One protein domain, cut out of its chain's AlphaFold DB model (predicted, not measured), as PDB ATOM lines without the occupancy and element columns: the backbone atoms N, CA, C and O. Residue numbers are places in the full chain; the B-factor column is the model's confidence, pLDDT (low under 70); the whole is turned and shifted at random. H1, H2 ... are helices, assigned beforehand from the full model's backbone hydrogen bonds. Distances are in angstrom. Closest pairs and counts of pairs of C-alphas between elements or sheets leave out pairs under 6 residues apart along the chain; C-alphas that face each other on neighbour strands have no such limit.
ATOM      1  N   LYS A   2       9.052 -34.376  40.809       67.50
ATOM      2  CA  LYS A   2       8.765 -35.831  40.740       67.50
ATOM      3  C   LYS A   2       8.724 -36.524  42.112       67.50
ATOM      4  O   LYS A   2       7.758 -37.205  42.400       67.50
ATOM      5  N   GLY A   3       9.693 -36.272  42.998       70.81
ATOM      6  CA  GLY A   3       9.681 -36.850  44.353       70.81
ATOM      7  C   GLY A   3       8.563 -36.336  45.279       70.81
ATOM      8  O   GLY A   3       8.168 -37.044  46.196       70.81
ATOM      9  N   LEU A   4       8.033 -35.126  45.049       79.69
ATOM     10  CA  LEU A   4       6.848 -34.629  45.771       79.69
ATOM     11  C   LEU A   4       5.584 -35.330  45.269       79.69
ATOM     12  O   LEU A   4       4.748 -35.736  46.070       79.69
ATOM     13  N   LEU A   5       5.476 -35.505  43.949       77.81
ATOM     14  CA  LEU A   5       4.378 -36.240  43.332       77.81
ATOM     15  C   LEU A   5       4.412 -37.724  43.722       77.81
ATOM     16  O   LEU A   5       3.382 -38.250  44.110       77.81
ATOM     17  N   GLY A   6       5.589 -38.359  43.735       73.88
ATOM     18  CA  GLY A   6       5.787 -39.733  44.215       73.88
ATOM     19  C   GLY A   6       5.244 -39.932  45.626       73.88
ATOM     20  O   GLY A   6       4.344 -40.735  45.826       73.88
ATOM     21  N   ARG A   7       5.664 -39.100  46.591       76.25
ATOM     22  CA  ARG A   7       5.112 -39.143  47.959       76.25
ATOM     23  C   ARG A   7       3.610 -38.864  48.023       76.25
ATOM     24  O   ARG A   7       2.922 -39.425  48.867       76.25
ATOM     25  N   THR A   8       3.091 -38.011  47.143       79.62
ATOM     26  CA  THR A   8       1.646 -37.755  47.070       79.62
ATOM     27  C   THR A   8       0.890 -39.001  46.616       79.62
ATOM     28  O   THR A   8      -0.106 -39.354  47.228       79.62
ATOM     29  N   VAL A   9       1.365 -39.673  45.569       77.75
ATOM     30  CA  VAL A   9       0.687 -40.835  44.976       77.75
ATOM     31  C   VAL A   9       0.867 -42.086  45.833       77.75
ATOM     32  O   VAL A   9      -0.087 -42.814  46.073       77.75
ATOM     33  N   GLU A  10       2.081 -42.331  46.319       76.19
ATOM     34  CA  GLU A  10       2.453 -43.581  46.994       76.19
ATOM     35  C   GLU A  10       2.168 -43.551  48.501       76.19
ATOM     36  O   GLU A  10       1.965 -44.597  49.110       76.19
ATOM     37  N   GLN A  11       2.171 -42.366  49.122       79.56
ATOM     38  CA  GLN A  11       2.025 -42.209  50.578       79.56
ATOM     39  C   GLN A  11       0.833 -41.327  50.969       79.56
ATOM     40  O   GLN A  11       0.614 -41.106  52.158       79.56
ATOM     41  N   VAL A  12       0.077 -40.804  49.993       79.38
ATOM     42  CA  VAL A  12      -1.062 -39.888  50.208       79.38
ATOM     43  C   VAL A  12      -0.667 -38.675  51.073       79.38
ATOM     44  O   VAL A  12      -1.436 -38.163  51.887       79.38
ATOM     45  N   ASP A  13       0.575 -38.194  50.922       84.88
ATOM     46  CA  ASP A  13       1.098 -37.093  51.738       84.88
ATOM     47  C   ASP A  13       0.538 -35.734  51.283       84.88
ATOM     48  O   ASP A  13       1.039 -35.100  50.346       84.88
ATOM     49  N   ALA A  14      -0.461 -35.238  52.016       86.44
ATOM     50  CA  ALA A  14      -1.087 -33.938  51.786       86.44
ATOM     51  C   ALA A  14      -0.105 -32.753  51.848       86.44
ATOM     52  O   ALA A  14      -0.321 -31.731  51.186       86.44
ATOM     53  N   THR A  15       0.986 -32.867  52.613       88.38
ATOM     54  CA  THR A  15       2.010 -31.815  52.682       88.38
ATOM     55  C   THR A  15       2.826 -31.784  51.395       88.38
ATOM     56  O   THR A  15       3.063 -30.707  50.835       88.38
ATOM     57  N   SER A  16       3.232 -32.952  50.888       87.56
ATOM     58  CA  SER A  16       3.895 -33.061  49.587       87.56
ATOM     59  C   SER A  16       2.981 -32.626  48.444       87.56
ATOM     60  O   SER A  16       3.474 -31.948  47.544       87.56
ATOM     61  N   TYR A  17       1.675 -32.908  48.511       89.62
ATOM     62  CA  TYR A  17       0.707 -32.464  47.502       89.62
ATOM     63  C   TYR A  17       0.608 -30.938  47.424       89.62
ATOM     64  O   TYR A  17       0.801 -30.352  46.359       89.62
ATOM     65  N   ARG A  18       0.411 -30.262  48.564       90.62
ATOM     66  CA  ARG A  18       0.354 -28.790  48.603       90.62
ATOM     67  C   ARG A  18       1.655 -28.151  48.119       90.62
ATOM     68  O   ARG A  18       1.630 -27.199  47.341       90.62
ATOM     69  N   ARG A  19       2.805 -28.709  48.515       90.06
ATOM     70  CA  ARG A  19       4.114 -28.273  48.003       90.06
ATOM     71  C   ARG A  19       4.245 -28.504  46.500       90.06
ATOM     72  O   ARG A  19       4.787 -27.654  45.809       90.06
ATOM     73  N   TYR A  20       3.756 -29.628  45.983       90.81
ATOM     74  CA  TYR A  20       3.767 -29.931  44.556       90.81
ATOM     75  C   TYR A  20       2.976 -28.895  43.745       90.81
ATOM     76  O   TYR A  20       3.516 -28.356  42.777       90.81
ATOM     77  N   LEU A  21       1.758 -28.551  44.179       93.12
ATOM     78  CA  LEU A  21       0.953 -27.501  43.547       93.12
ATOM     79  C   LEU A  21       1.650 -26.133  43.594       93.12
ATOM     80  O   LEU A  21       1.724 -25.449  42.576       93.12
ATOM     81  N   SER A  22       2.218 -25.767  44.747       92.38
ATOM     82  CA  SER A  22       2.952 -24.507  44.924       92.38
ATOM     83  C   SER A  22       4.173 -24.401  44.002       92.38
ATOM     84  O   SER A  22       4.394 -23.355  43.396       92.38
ATOM     85  N   VAL A  23       4.933 -25.486  43.809       90.38
ATOM     86  CA  VAL A  23       6.071 -25.473  42.873       90.38
ATOM     87  C   VAL A  23       5.601 -25.277  41.427       90.38
ATOM     88  O   VAL A  23       6.244 -24.544  40.682       90.38
ATOM     89  N   MET A  24       4.475 -25.873  41.015       93.44
ATOM     90  CA  MET A  24       3.926 -25.620  39.674       93.44
ATOM     91  C   MET A  24       3.425 -24.183  39.500       93.44
ATOM     92  O   MET A  24       3.579 -23.628  38.417       93.44
ATOM     93  N   GLN A  25       2.858 -23.568  40.544       92.81
ATOM     94  CA  GLN A  25       2.490 -22.148  40.506       92.81
ATOM     95  C   GLN A  25       3.730 -21.282  40.261       92.81
ATOM     96  O   GLN A  25       3.737 -20.504  39.308       92.81
ATOM     97  N   GLY A  26       4.806 -21.506  41.024       90.88
ATOM     98  CA  GLY A  26       6.082 -20.814  40.824       90.88
ATOM     99  C   GLY A  26       6.703 -21.064  39.443       90.88
ATOM    100  O   GLY A  26       7.307 -20.167  38.860       90.88
ATOM    101  N   TRP A  27       6.512 -22.253  38.862       90.06
ATOM    102  CA  TRP A  27       6.938 -22.529  37.486       90.06
ATOM    103  C   TRP A  27       6.165 -21.685  36.467       90.06
ATOM    104  O   TRP A  27       6.769 -21.090  35.576       90.06
ATOM    105  N   ILE A  28       4.841 -21.579  36.603       92.62
ATOM    106  CA  ILE A  28       4.047 -20.719  35.719       92.62
ATOM    107  C   ILE A  28       4.455 -19.253  35.880       92.62
ATOM    108  O   ILE A  28       4.642 -18.571  34.878       92.62
ATOM    109  N   GLU A  29       4.632 -18.776  37.114       91.06
ATOM    110  CA  GLU A  29       5.114 -17.415  37.382       91.06
ATOM    111  C   GLU A  29       6.448 -17.142  36.686       91.06
ATOM    112  O   GLU A  29       6.601 -16.108  36.039       91.06
ATOM    113  N   PHE A  30       7.380 -18.099  36.741       86.38
ATOM    114  CA  PHE A  30       8.657 -17.997  36.045       86.38
ATOM    115  C   PHE A  30       8.494 -17.875  34.525       86.38
ATOM    116  O   PHE A  30       9.100 -16.996  33.913       86.38
ATOM    117  N   MET A  31       7.662 -18.718  33.908       85.56
ATOM    118  CA  MET A  31       7.423 -18.657  32.459       85.56
ATOM    119  C   MET A  31       6.732 -17.360  32.026       85.56
ATOM    120  O   MET A  31       6.988 -16.865  30.932       85.56
ATOM    121  N   SER A  32       5.909 -16.783  32.901       87.12
ATOM    122  CA  SER A  32       5.216 -15.514  32.666       87.12
ATOM    123  C   SER A  32       6.112 -14.274  32.747       87.12
ATOM    124  O   SER A  32       5.639 -13.181  32.451       87.12
ATOM    125  N   MET A  33       7.393 -14.404  33.119       84.50
ATOM    126  CA  MET A  33       8.331 -13.270  33.130       84.50
ATOM    127  C   MET A  33       8.821 -12.859  31.728       84.50
ATOM    128  O   MET A  33       9.356 -11.762  31.571       84.50
ATOM    129  N   GLY A  34       8.683 -13.727  30.718       75.38
ATOM    130  CA  GLY A  34       9.091 -13.453  29.335       75.38
ATOM    131  C   GLY A  34       7.998 -12.795  28.484       75.38
ATOM    132  O   GLY A  34       6.850 -12.656  28.900       75.38
ATOM    133  N   SER A  35       8.337 -12.416  27.247       79.31
ATOM    134  CA  SER A  35       7.345 -11.977  26.257       79.31
ATOM    135  C   SER A  35       6.521 -13.173  25.775       79.31
ATOM    136  O   SER A  35       7.003 -13.985  24.988       79.31
ATOM    137  N   LEU A  36       5.284 -13.281  26.256       84.31
ATOM    138  CA  LEU A  36       4.334 -14.313  25.847       84.31
ATOM    139  C   LEU A  36       3.385 -13.791  24.769       84.31
ATOM    140  O   LEU A  36       3.022 -12.613  24.760       84.31
ATOM    141  N   SER A  37       2.936 -14.686  23.889       87.56
ATOM    142  CA  SER A  37       1.777 -14.408  23.039       87.56
ATOM    143  C   SER A  37       0.516 -14.242  23.898       87.56
ATOM    144  O   SER A  37       0.436 -14.777  25.009       87.56
ATOM    145  N   GLU A  38      -0.498 -13.538  23.386       87.56
ATOM    146  CA  GLU A  38      -1.793 -13.407  24.076       87.56
ATOM    147  C   GLU A  38      -2.403 -14.779  24.394       87.56
ATOM    148  O   GLU A  38      -2.880 -15.012  25.507       87.56
ATOM    149  N   ARG A  39      -2.290 -15.711  23.438       89.50
ATOM    150  CA  ARG A  39      -2.676 -17.118  23.575       89.50
ATOM    151  C   ARG A  39      -2.016 -17.767  24.790       89.50
ATOM    152  O   ARG A  39      -2.710 -18.268  25.670       89.50
ATOM    153  N   ASP A  40      -0.686 -17.760  24.845       89.50
ATOM    154  CA  ASP A  40       0.050 -18.471  25.894       89.50
ATOM    155  C   ASP A  40      -0.179 -17.825  27.269       89.50
ATOM    156  O   ASP A  40      -0.350 -18.532  28.264       89.50
ATOM    157  N   SER A  41      -0.272 -16.493  27.325       90.38
ATOM    158  CA  SER A  41      -0.609 -15.754  28.548       90.38
ATOM    159  C   SER A  41      -1.978 -16.167  29.104       90.38
ATOM    160  O   SER A  41      -2.099 -16.490  30.290       90.38
ATOM    161  N   ALA A  42      -3.003 -16.246  28.248       89.31
ATOM    162  CA  ALA A  42      -4.345 -16.665  28.647       89.31
ATOM    163  C   ALA A  42      -4.373 -18.108  29.184       89.31
ATOM    164  O   ALA A  42      -5.012 -18.386  30.207       89.31
ATOM    165  N   VAL A  43      -3.646 -19.025  28.536       92.00
ATOM    166  CA  VAL A  43      -3.541 -20.426  28.972       92.00
ATOM    167  C   VAL A  43      -2.854 -20.531  30.337       92.00
ATOM    168  O   VAL A  43      -3.382 -21.179  31.244       92.00
ATOM    169  N   LEU A  44      -1.712 -19.864  30.528       92.56
ATOM    170  CA  LEU A  44      -0.971 -19.912  31.791       92.56
ATOM    171  C   LEU A  44      -1.762 -19.307  32.962       92.56
ATOM    172  O   LEU A  44      -1.768 -19.872  34.059       92.56
ATOM    173  N   GLN A  45      -2.503 -18.219  32.737       91.75
ATOM    174  CA  GLN A  45      -3.416 -17.666  33.745       91.75
ATOM    175  C   GLN A  45      -4.515 -18.664  34.126       91.75
ATOM    176  O   GLN A  45      -4.826 -18.838  35.309       91.75
ATOM    177  N   ARG A  46      -5.082 -19.369  33.140       91.62
ATOM    178  CA  ARG A  46      -6.089 -20.406  33.395       91.62
ATOM    179  C   ARG A  46      -5.523 -21.541  34.243       91.62
ATOM    180  O   ARG A  46      -6.159 -21.972  35.203       91.62
ATOM    181  N   PHE A  47      -4.309 -21.977  33.932       94.19
ATOM    182  CA  PHE A  47      -3.597 -23.002  34.686       94.19
ATOM    183  C   PHE A  47      -3.367 -22.589  36.148       94.19
ATOM    184  O   PHE A  47      -3.593 -23.396  37.050       94.19
ATOM    185  N   GLN A  48      -3.030 -21.323  36.419       93.44
ATOM    186  CA  GLN A  48      -2.929 -20.810  37.794       93.44
ATOM    187  C   GLN A  48      -4.262 -20.830  38.556       93.44
ATOM    188  O   GLN A  48      -4.267 -21.029  39.773       93.44
ATOM    189  N   ILE A  49      -5.394 -20.600  37.881       92.12
ATOM    190  CA  ILE A  49      -6.725 -20.704  38.503       92.12
ATOM    191  C   ILE A  49      -6.987 -22.155  38.917       92.12
ATOM    192  O   ILE A  49      -7.360 -22.410  40.061       92.12
ATOM    193  N   TRP A  50      -6.731 -23.109  38.023       94.25
ATOM    194  CA  TRP A  50      -6.930 -24.532  38.301       94.25
ATOM    195  C   TRP A  50      -6.035 -25.054  39.430       94.25
ATOM    196  O   TRP A  50      -6.507 -25.812  40.276       94.25
ATOM    197  N   LEU A  51      -4.774 -24.611  39.493       93.81
ATOM    198  CA  LEU A  51      -3.854 -24.945  40.586       93.81
ATOM    199  C   LEU A  51      -4.331 -24.443  41.949       93.81
ATOM    200  O   LEU A  51      -4.114 -25.128  42.944       93.81
ATOM    201  N   ARG A  52      -4.967 -23.268  42.003       91.94
ATOM    202  CA  ARG A  52      -5.574 -22.754  43.239       91.94
ATOM    203  C   ARG A  52      -6.789 -23.581  43.644       91.94
ATOM    204  O   ARG A  52      -6.858 -24.004  44.785       91.94
ATOM    205  N   GLN A  53      -7.667 -23.907  42.695       91.69
ATOM    206  CA  GLN A  53      -8.829 -24.766  42.955       91.69
ATOM    207  C   GLN A  53      -8.422 -26.136  43.519       91.69
ATOM    208  O   GLN A  53      -8.984 -26.578  44.509       91.69
ATOM    209  N   TRP A  54      -7.400 -26.788  42.952       93.25
ATOM    210  CA  TRP A  54      -6.903 -28.069  43.477       93.25
ATOM    211  C   TRP A  54      -6.255 -27.980  44.861       93.25
ATOM    212  O   TRP A  54      -6.126 -29.008  45.520       93.25
ATOM    213  N   ALA A  55      -5.798 -26.799  45.288       88.94
ATOM    214  CA  ALA A  55      -5.205 -26.630  46.613       88.94
ATOM    215  C   ALA A  55      -6.260 -26.663  47.732       88.94
ATOM    216  O   ALA A  55      -5.918 -27.016  48.860       88.94
ATOM    217  N   ASP A  56      -7.511 -26.335  47.392       88.06
ATOM    218  CA  ASP A  56      -8.657 -26.281  48.306       88.06
ATOM    219  C   ASP A  56      -9.536 -27.551  48.246       88.06
ATOM    220  O   ASP A  56     -10.509 -27.675  48.989       88.06
ATOM    221  N   GLU A  57      -9.204 -28.501  47.368       89.44
ATOM    222  CA  GLU A  57      -9.942 -29.748  47.139       89.44
ATOM    223  C   GLU A  57      -9.232 -30.970  47.745       89.44
ATOM    224  O   GLU A  57      -8.056 -30.925  48.121       89.44
ATOM    225  N   GLU A  58      -9.947 -32.098  47.807       86.62
ATOM    226  CA  GLU A  58      -9.343 -33.390  48.136       86.62
ATOM    227  C   GLU A  58      -8.299 -33.813  47.091       86.62
ATOM    228  O   GLU A  58      -8.353 -33.446  45.913       86.62
ATOM    229  N   ILE A  59      -7.322 -34.603  47.541       87.19
ATOM    230  CA  ILE A  59      -6.265 -35.129  46.677       87.19
ATOM    231  C   ILE A  59      -6.910 -36.084  45.658       87.19
ATOM    232  O   ILE A  59      -7.600 -37.012  46.077       87.19
ATOM    233  N   PRO A  60      -6.685 -35.902  44.342       85.44
ATOM    234  CA  PRO A  60      -7.233 -36.799  43.329       85.44
ATOM    235  C   PRO A  60      -6.835 -38.261  43.558       85.44
ATOM    236  O   PRO A  60      -5.683 -38.552  43.869       85.44
ATOM    237  N   GLU A  61      -7.767 -39.185  43.325       80.25
ATOM    238  CA  GLU A  61      -7.535 -40.631  43.483       80.25
ATOM    239  C   GLU A  61      -6.571 -41.208  42.434       80.25
ATOM    240  O   GLU A  61      -5.919 -42.222  42.672       80.25
ATOM    241  N   SER A  62      -6.463 -40.561  41.268       78.69
ATOM    242  CA  SER A  62      -5.546 -40.949  40.194       78.69
ATOM    243  C   SER A  62      -4.769 -39.746  39.670       78.69
ATOM    244  O   SER A  62      -5.308 -38.662  39.422       78.69
ATOM    245  N   PHE A  63      -3.480 -39.985  39.445       79.44
ATOM    246  CA  PHE A  63      -2.548 -39.066  38.806       79.44
ATOM    247  C   PHE A  63      -2.061 -39.614  37.460       79.44
ATOM    248  O   PHE A  63      -0.979 -39.245  37.007       79.44
ATOM    249  N   ASP A  64      -2.836 -40.488  36.816       71.44
ATOM    250  CA  ASP A  64      -2.443 -41.074  35.537       71.44
ATOM    251  C   ASP A  64      -2.229 -39.987  34.479       71.44
ATOM    252  O   ASP A  64      -3.000 -39.021  34.362       71.44
ATOM    253  N   ILE A  65      -1.151 -40.149  33.711       65.94
ATOM    254  CA  ILE A  65      -0.828 -39.276  32.587       65.94
ATOM    255  C   ILE A  65      -1.627 -39.754  31.376       65.94
ATOM    256  O   ILE A  65      -1.599 -40.928  31.021       65.94
ATOM    257  N   GLN A  66      -2.295 -38.819  30.706       66.12
ATOM    258  CA  GLN A  66      -2.818 -39.033  29.360       66.12
ATOM    259  C   GLN A  66      -1.815 -38.472  28.354       66.12
ATOM    260  O   GLN A  66      -1.272 -37.384  28.578       66.12
ATOM    261  N   ASP A  67      -1.578 -39.195  27.259       63.34
ATOM    262  CA  ASP A  67      -0.741 -38.701  26.168       63.34
ATOM    263  C   ASP A  67      -1.451 -37.525  25.485       63.34
ATOM    264  O   ASP A  67      -2.415 -37.690  24.739       63.34
ATOM    265  N   ARG A  68      -1.036 -36.311  25.852       74.69
ATOM    266  CA  ARG A  68      -1.629 -35.048  25.411       74.69
ATOM    267  C   ARG A  68      -0.535 -34.155  24.857       74.69
ATOM    268  O   ARG A  68       0.507 -33.978  25.493       74.69
ATOM    269  N   ASN A  69      -0.795 -33.565  23.695       75.25
ATOM    270  CA  ASN A  69       0.118 -32.639  23.038       75.25
ATOM    271  C   ASN A  69      -0.129 -31.209  23.531       75.25
ATOM    272  O   ASN A  69      -1.235 -30.685  23.396       75.25
ATOM    273  N   TRP A  70       0.910 -30.555  24.054       82.00
ATOM    274  CA  TRP A  70       0.779 -29.205  24.603       82.00
ATOM    275  C   TRP A  70       0.237 -28.169  23.615       82.00
ATOM    276  O   TRP A  70      -0.487 -27.279  24.046       82.00
ATOM    277  N   ARG A  71       0.549 -28.264  22.312       80.88
ATOM    278  CA  ARG A  71       0.078 -27.274  21.330       80.88
ATOM    279  C   ARG A  71      -1.434 -27.333  21.205       80.88
ATOM    280  O   ARG A  71      -2.091 -26.321  21.409       80.88
ATOM    281  N   PHE A  72      -1.950 -28.533  20.963       80.38
ATOM    282  CA  PHE A  72      -3.378 -28.777  20.821       80.38
ATOM    283  C   PHE A  72      -4.150 -28.393  22.087       80.38
ATOM    284  O   PHE A  72      -5.161 -27.705  22.017       80.38
ATOM    285  N   GLU A  73      -3.642 -28.773  23.260       86.44
ATOM    286  CA  GLU A  73      -4.281 -28.422  24.532       86.44
ATOM    287  C   GLU A  73      -4.269 -26.910  24.791       86.44
ATOM    288  O   GLU A  73      -5.261 -26.361  25.263       86.44
ATOM    289  N   PHE A  74      -3.179 -26.214  24.452       89.56
ATOM    290  CA  PHE A  74      -3.123 -24.756  24.564       89.56
ATOM    291  C   PHE A  74      -4.123 -24.090  23.609       89.56
ATOM    292  O   PHE A  74      -4.800 -23.152  24.023       89.56
ATOM    293  N   ASP A  75      -4.268 -24.588  22.375       85.31
ATOM    294  CA  ASP A  75      -5.266 -24.086  21.418       85.31
ATOM    295  C   ASP A  75      -6.692 -24.306  21.918       85.31
ATOM    296  O   ASP A  75      -7.508 -23.388  21.873       85.31
ATOM    297  N   LEU A  76      -6.987 -25.490  22.458       85.56
ATOM    298  CA  LEU A  76      -8.291 -25.788  23.046       85.56
ATOM    299  C   LEU A  76      -8.611 -24.874  24.231       85.56
ATOM    300  O   LEU A  76      -9.727 -24.368  24.336       85.56
ATOM    301  N   VAL A  77      -7.649 -24.655  25.130       86.94
ATOM    302  CA  VAL A  77      -7.845 -23.800  26.309       86.94
ATOM    303  C   VAL A  77      -7.988 -22.330  25.910       86.94
ATOM    304  O   VAL A  77      -8.829 -21.639  26.481       86.94
ATOM    305  N   ALA A  78      -7.207 -21.860  24.935       85.56
ATOM    306  CA  ALA A  78      -7.275 -20.487  24.440       85.56
ATOM    307  C   ALA A  78      -8.541 -20.218  23.608       85.56
ATOM    308  O   ALA A  78      -9.111 -19.133  23.696       85.56
ATOM    309  N   GLY A  79      -8.987 -21.196  22.814       79.06
ATOM    310  CA  GLY A  79     -10.142 -21.092  21.918       79.06
ATOM    311  C   GLY A  79     -11.494 -21.424  22.559       79.06
ATOM    312  O   GLY A  79     -12.528 -21.276  21.910       79.06
ATOM    313  N   ALA A  80     -11.522 -21.882  23.813       75.44
ATOM    314  CA  ALA A  80     -12.766 -22.219  24.496       75.44
ATOM    315  C   ALA A  80     -13.632 -20.969  24.740       75.44
ATOM    316  O   ALA A  80     -13.330 -20.138  25.598       75.44
ATOM    317  N   CYS A  81     -14.768 -20.872  24.041       54.81
ATOM    318  CA  CYS A  81     -15.829 -19.914  24.351       54.81
ATOM    319  C   CYS A  81     -16.485 -20.279  25.699       54.81
ATOM    320  O   CYS A  81     -17.469 -21.014  25.741       54.81
ATOM    321  N   GLY A  82     -15.919 -19.807  26.815       65.69
ATOM    322  CA  GLY A  82     -16.412 -20.068  28.173       65.69
ATOM    323  C   GLY A  82     -15.293 -20.381  29.168       65.69
ATOM    324  O   GLY A  82     -14.131 -20.053  28.944       65.69
ATOM    325  N   THR A  83     -15.624 -21.009  30.303       61.78
ATOM    326  CA  THR A  83     -14.599 -21.552  31.214       61.78
ATOM    327  C   THR A  83     -14.228 -22.956  30.734       61.78
ATOM    328  O   THR A  83     -15.057 -23.853  30.888       61.78
ATOM    329  N   PRO A  84     -13.034 -23.177  30.145       68.00
ATOM    330  CA  PRO A  84     -12.608 -24.505  29.719       68.00
ATOM    331  C   PRO A  84     -12.658 -25.492  30.889       68.00
ATOM    332  O   PRO A  84     -12.337 -25.140  32.031       68.00
ATOM    333  N   VAL A  85     -13.080 -26.724  30.596       77.19
ATOM    334  CA  VAL A  85     -13.192 -27.793  31.593       77.19
ATOM    335  C   VAL A  85     -11.803 -28.092  32.152       77.19
ATOM    336  O   VAL A  85     -10.877 -28.408  31.406       77.19
ATOM    337  N   ARG A  86     -11.661 -27.983  33.475       87.00
ATOM    338  CA  ARG A  86     -10.423 -28.324  34.183       87.00
ATOM    339  C   ARG A  86     -10.120 -29.816  34.028       87.00
ATOM    340  O   ARG A  86     -11.029 -30.645  34.057       87.00
ATOM    341  N   TYR A  87      -8.840 -30.167  33.911       87.62
ATOM    342  CA  TYR A  87      -8.411 -31.568  33.920       87.62
ATOM    343  C   TYR A  87      -8.796 -32.278  35.228       87.62
ATOM    344  O   TYR A  87      -9.022 -31.649  36.257       87.62
ATOM    345  N   LYS A  88      -8.839 -33.614  35.205       85.31
ATOM    346  CA  LYS A  88      -9.194 -34.407  36.394       85.31
ATOM    347  C   LYS A  88      -8.133 -34.357  37.494       85.31
ATOM    348  O   LYS A  88      -8.470 -34.449  38.666       85.31
ATOM    349  N   ASN A  89      -6.863 -34.214  37.121       86.62
ATOM    350  CA  ASN A  89      -5.753 -34.185  38.064       86.62
ATOM    351  C   ASN A  89      -4.678 -33.166  37.630       86.62
ATOM    352  O   ASN A  89      -4.556 -32.854  36.440       86.62
ATOM    353  N   PRO A  90      -3.870 -32.663  38.579       89.06
ATOM    354  CA  PRO A  90      -2.815 -31.692  38.305       89.06
ATOM    355  C   PRO A  90      -1.586 -32.271  37.585       89.06
ATOM    356  O   PRO A  90      -0.734 -31.509  37.128       89.06
ATOM    357  N   HIS A  91      -1.444 -33.598  37.473       85.94
ATOM    358  CA  HIS A  91      -0.315 -34.206  36.763       85.94
ATOM    359  C   HIS A  91      -0.386 -33.967  35.252       85.94
ATOM    360  O   HIS A  91       0.646 -33.749  34.620       85.94
ATOM    361  N   VAL A  92      -1.596 -33.903  34.689       85.94
ATOM    362  CA  VAL A  92      -1.800 -33.505  33.287       85.94
ATOM    363  C   VAL A  92      -1.185 -32.130  33.025       85.94
ATOM    364  O   VAL A  92      -0.402 -31.963  32.092       85.94
ATOM    365  N   LEU A  93      -1.467 -31.161  33.897       89.50
ATOM    366  CA  LEU A  93      -0.951 -29.801  33.769       89.50
ATOM    367  C   LEU A  93       0.572 -29.747  33.934       89.50
ATOM    368  O   LEU A  93       1.238 -29.099  33.134       89.50
ATOM    369  N   HIS A  94       1.143 -30.481  34.893       87.44
ATOM    370  CA  HIS A  94       2.598 -30.646  35.006       87.44
ATOM    371  C   HIS A  94       3.215 -31.144  33.693       87.44
ATOM    372  O   HIS A  94       4.186 -30.553  33.221       87.44
ATOM    373  N   ASN A  95       2.647 -32.180  33.069       81.94
ATOM    374  CA  ASN A  95       3.159 -32.697  31.800       81.94
ATOM    375  C   ASN A  95       3.096 -31.641  30.680       81.94
ATOM    376  O   ASN A  95       4.065 -31.472  29.941       81.94
ATOM    377  N   LEU A  96       2.001 -30.876  30.591       85.56
ATOM    378  CA  LEU A  96       1.847 -29.802  29.602       85.56
ATOM    379  C   LEU A  96       2.838 -28.653  29.830       85.56
ATOM    380  O   LEU A  96       3.489 -28.221  28.880       85.56
ATOM    381  N   LEU A  97       3.016 -28.203  31.078       86.75
ATOM    382  CA  LEU A  97       4.018 -27.191  31.442       86.75
ATOM    383  C   LEU A  97       5.432 -27.653  31.086       86.75
ATOM    384  O   LEU A  97       6.229 -26.872  30.564       86.75
ATOM    385  N   HIS A  98       5.734 -28.930  31.328       79.69
ATOM    386  CA  HIS A  98       7.012 -29.527  30.970       79.69
ATOM    387  C   HIS A  98       7.219 -29.526  29.455       79.69
ATOM    388  O   HIS A  98       8.232 -29.020  28.981       79.69
ATOM    389  N   GLN A  99       6.254 -30.018  28.676       76.50
ATOM    390  CA  GLN A  99       6.335 -30.003  27.214       76.50
ATOM    391  C   GLN A  99       6.478 -28.584  26.638       76.50
ATOM    392  O   GLN A  99       7.327 -28.374  25.769       76.50
ATOM    393  N   TYR A 100       5.700 -27.624  27.147       82.19
ATOM    394  CA  TYR A 100       5.751 -26.219  26.738       82.19
ATOM    395  C   TYR A 100       7.099 -25.578  27.072       82.19
ATOM    396  O   TYR A 100       7.746 -25.012  26.192       82.19
ATOM    397  N   SER A 101       7.594 -25.758  28.299       78.75
ATOM    398  CA  SER A 101       8.924 -25.281  28.707       78.75
ATOM    399  C   SER A 101      10.017 -25.852  27.812       78.75
ATOM    400  O   SER A 101      10.886 -25.128  27.338       78.75
ATOM    401  N   LEU A 102       9.944 -27.149  27.501       70.75
ATOM    402  CA  LEU A 102      10.881 -27.801  26.589       70.75
ATOM    403  C   LEU A 102      10.761 -27.324  25.132       70.75
ATOM    404  O   LEU A 102      11.611 -27.678  24.305       70.75
ATOM    405  N   ALA A 103       9.685 -26.636  24.762       72.69
ATOM    406  CA  ALA A 103       9.517 -26.035  23.447       72.69
ATOM    407  C   ALA A 103      10.018 -24.584  23.430       72.69
ATOM    408  O   ALA A 103      10.746 -24.230  22.507       72.69
ATOM    409  N   GLY A 104       9.672 -23.788  24.447       69.38
ATOM    410  CA  GLY A 104       9.934 -22.346  24.492       69.38
ATOM    411  C   GLY A 104      11.237 -21.919  25.176       69.38
ATOM    412  O   GLY A 104      11.782 -20.881  24.828       69.38
ATOM    413  N   LEU A 105      11.774 -22.706  26.115       67.44
ATOM    414  CA  LEU A 105      12.955 -22.345  26.921       67.44
ATOM    415  C   LEU A 105      14.223 -23.092  26.484       67.44
ATOM    416  O   LEU A 105      15.073 -23.447  27.300       67.44
ATOM    417  N   ARG A 106      14.345 -23.378  25.185       62.69
ATOM    418  CA  ARG A 106      15.518 -24.071  24.650       62.69
ATOM    419  C   ARG A 106      16.720 -23.139  24.653       62.69
ATOM    420  O   ARG A 106      16.668 -22.052  24.085       62.69
TER     421      ARG A 106
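Overview. This is residues 2 to 106 of the 513 residues of an uncharacterized protein of Pseudomonas helleri (UniProt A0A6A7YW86). H2, H3 and H5 form an up-and-down bundle, each running against the one before; H4 crosses one end and H1 folds back on H2 near the other. The printed part has 105 residues with five named helices, H1 to H5, and no named strand: all helix. The compact whole spans 39 by 30 by 24 A, radius of gyration of the C-alphas 13.5 A.

Along the chain. Find H1, residues 2 to 11, from C-alpha 2 at (8.765, -35.831, 40.740). H2, residues 14 to 31, runs 26.1 A; H3, residues 38 to 55, runs 26.4 A. Then come H4, residues 70 to 79, and H5, residues 90 to 104, ending at C-alpha (9.934, -22.346, 24.492).

Arrangement. H2 and H3 form a hairpin, closest C-alphas Leu 21 and Leu 51, 6.2 A. H5 touches H2, closest C-alphas His 94 and Met 24, 7.0 A. Every O i to N i+4 pair in H1 to H5 is within hydrogen-bond range.

Size, cuts and confidence. The printed part has no cut; the H3 to H4 link is long; residues 81 to 84 are among those under pLDDT 70.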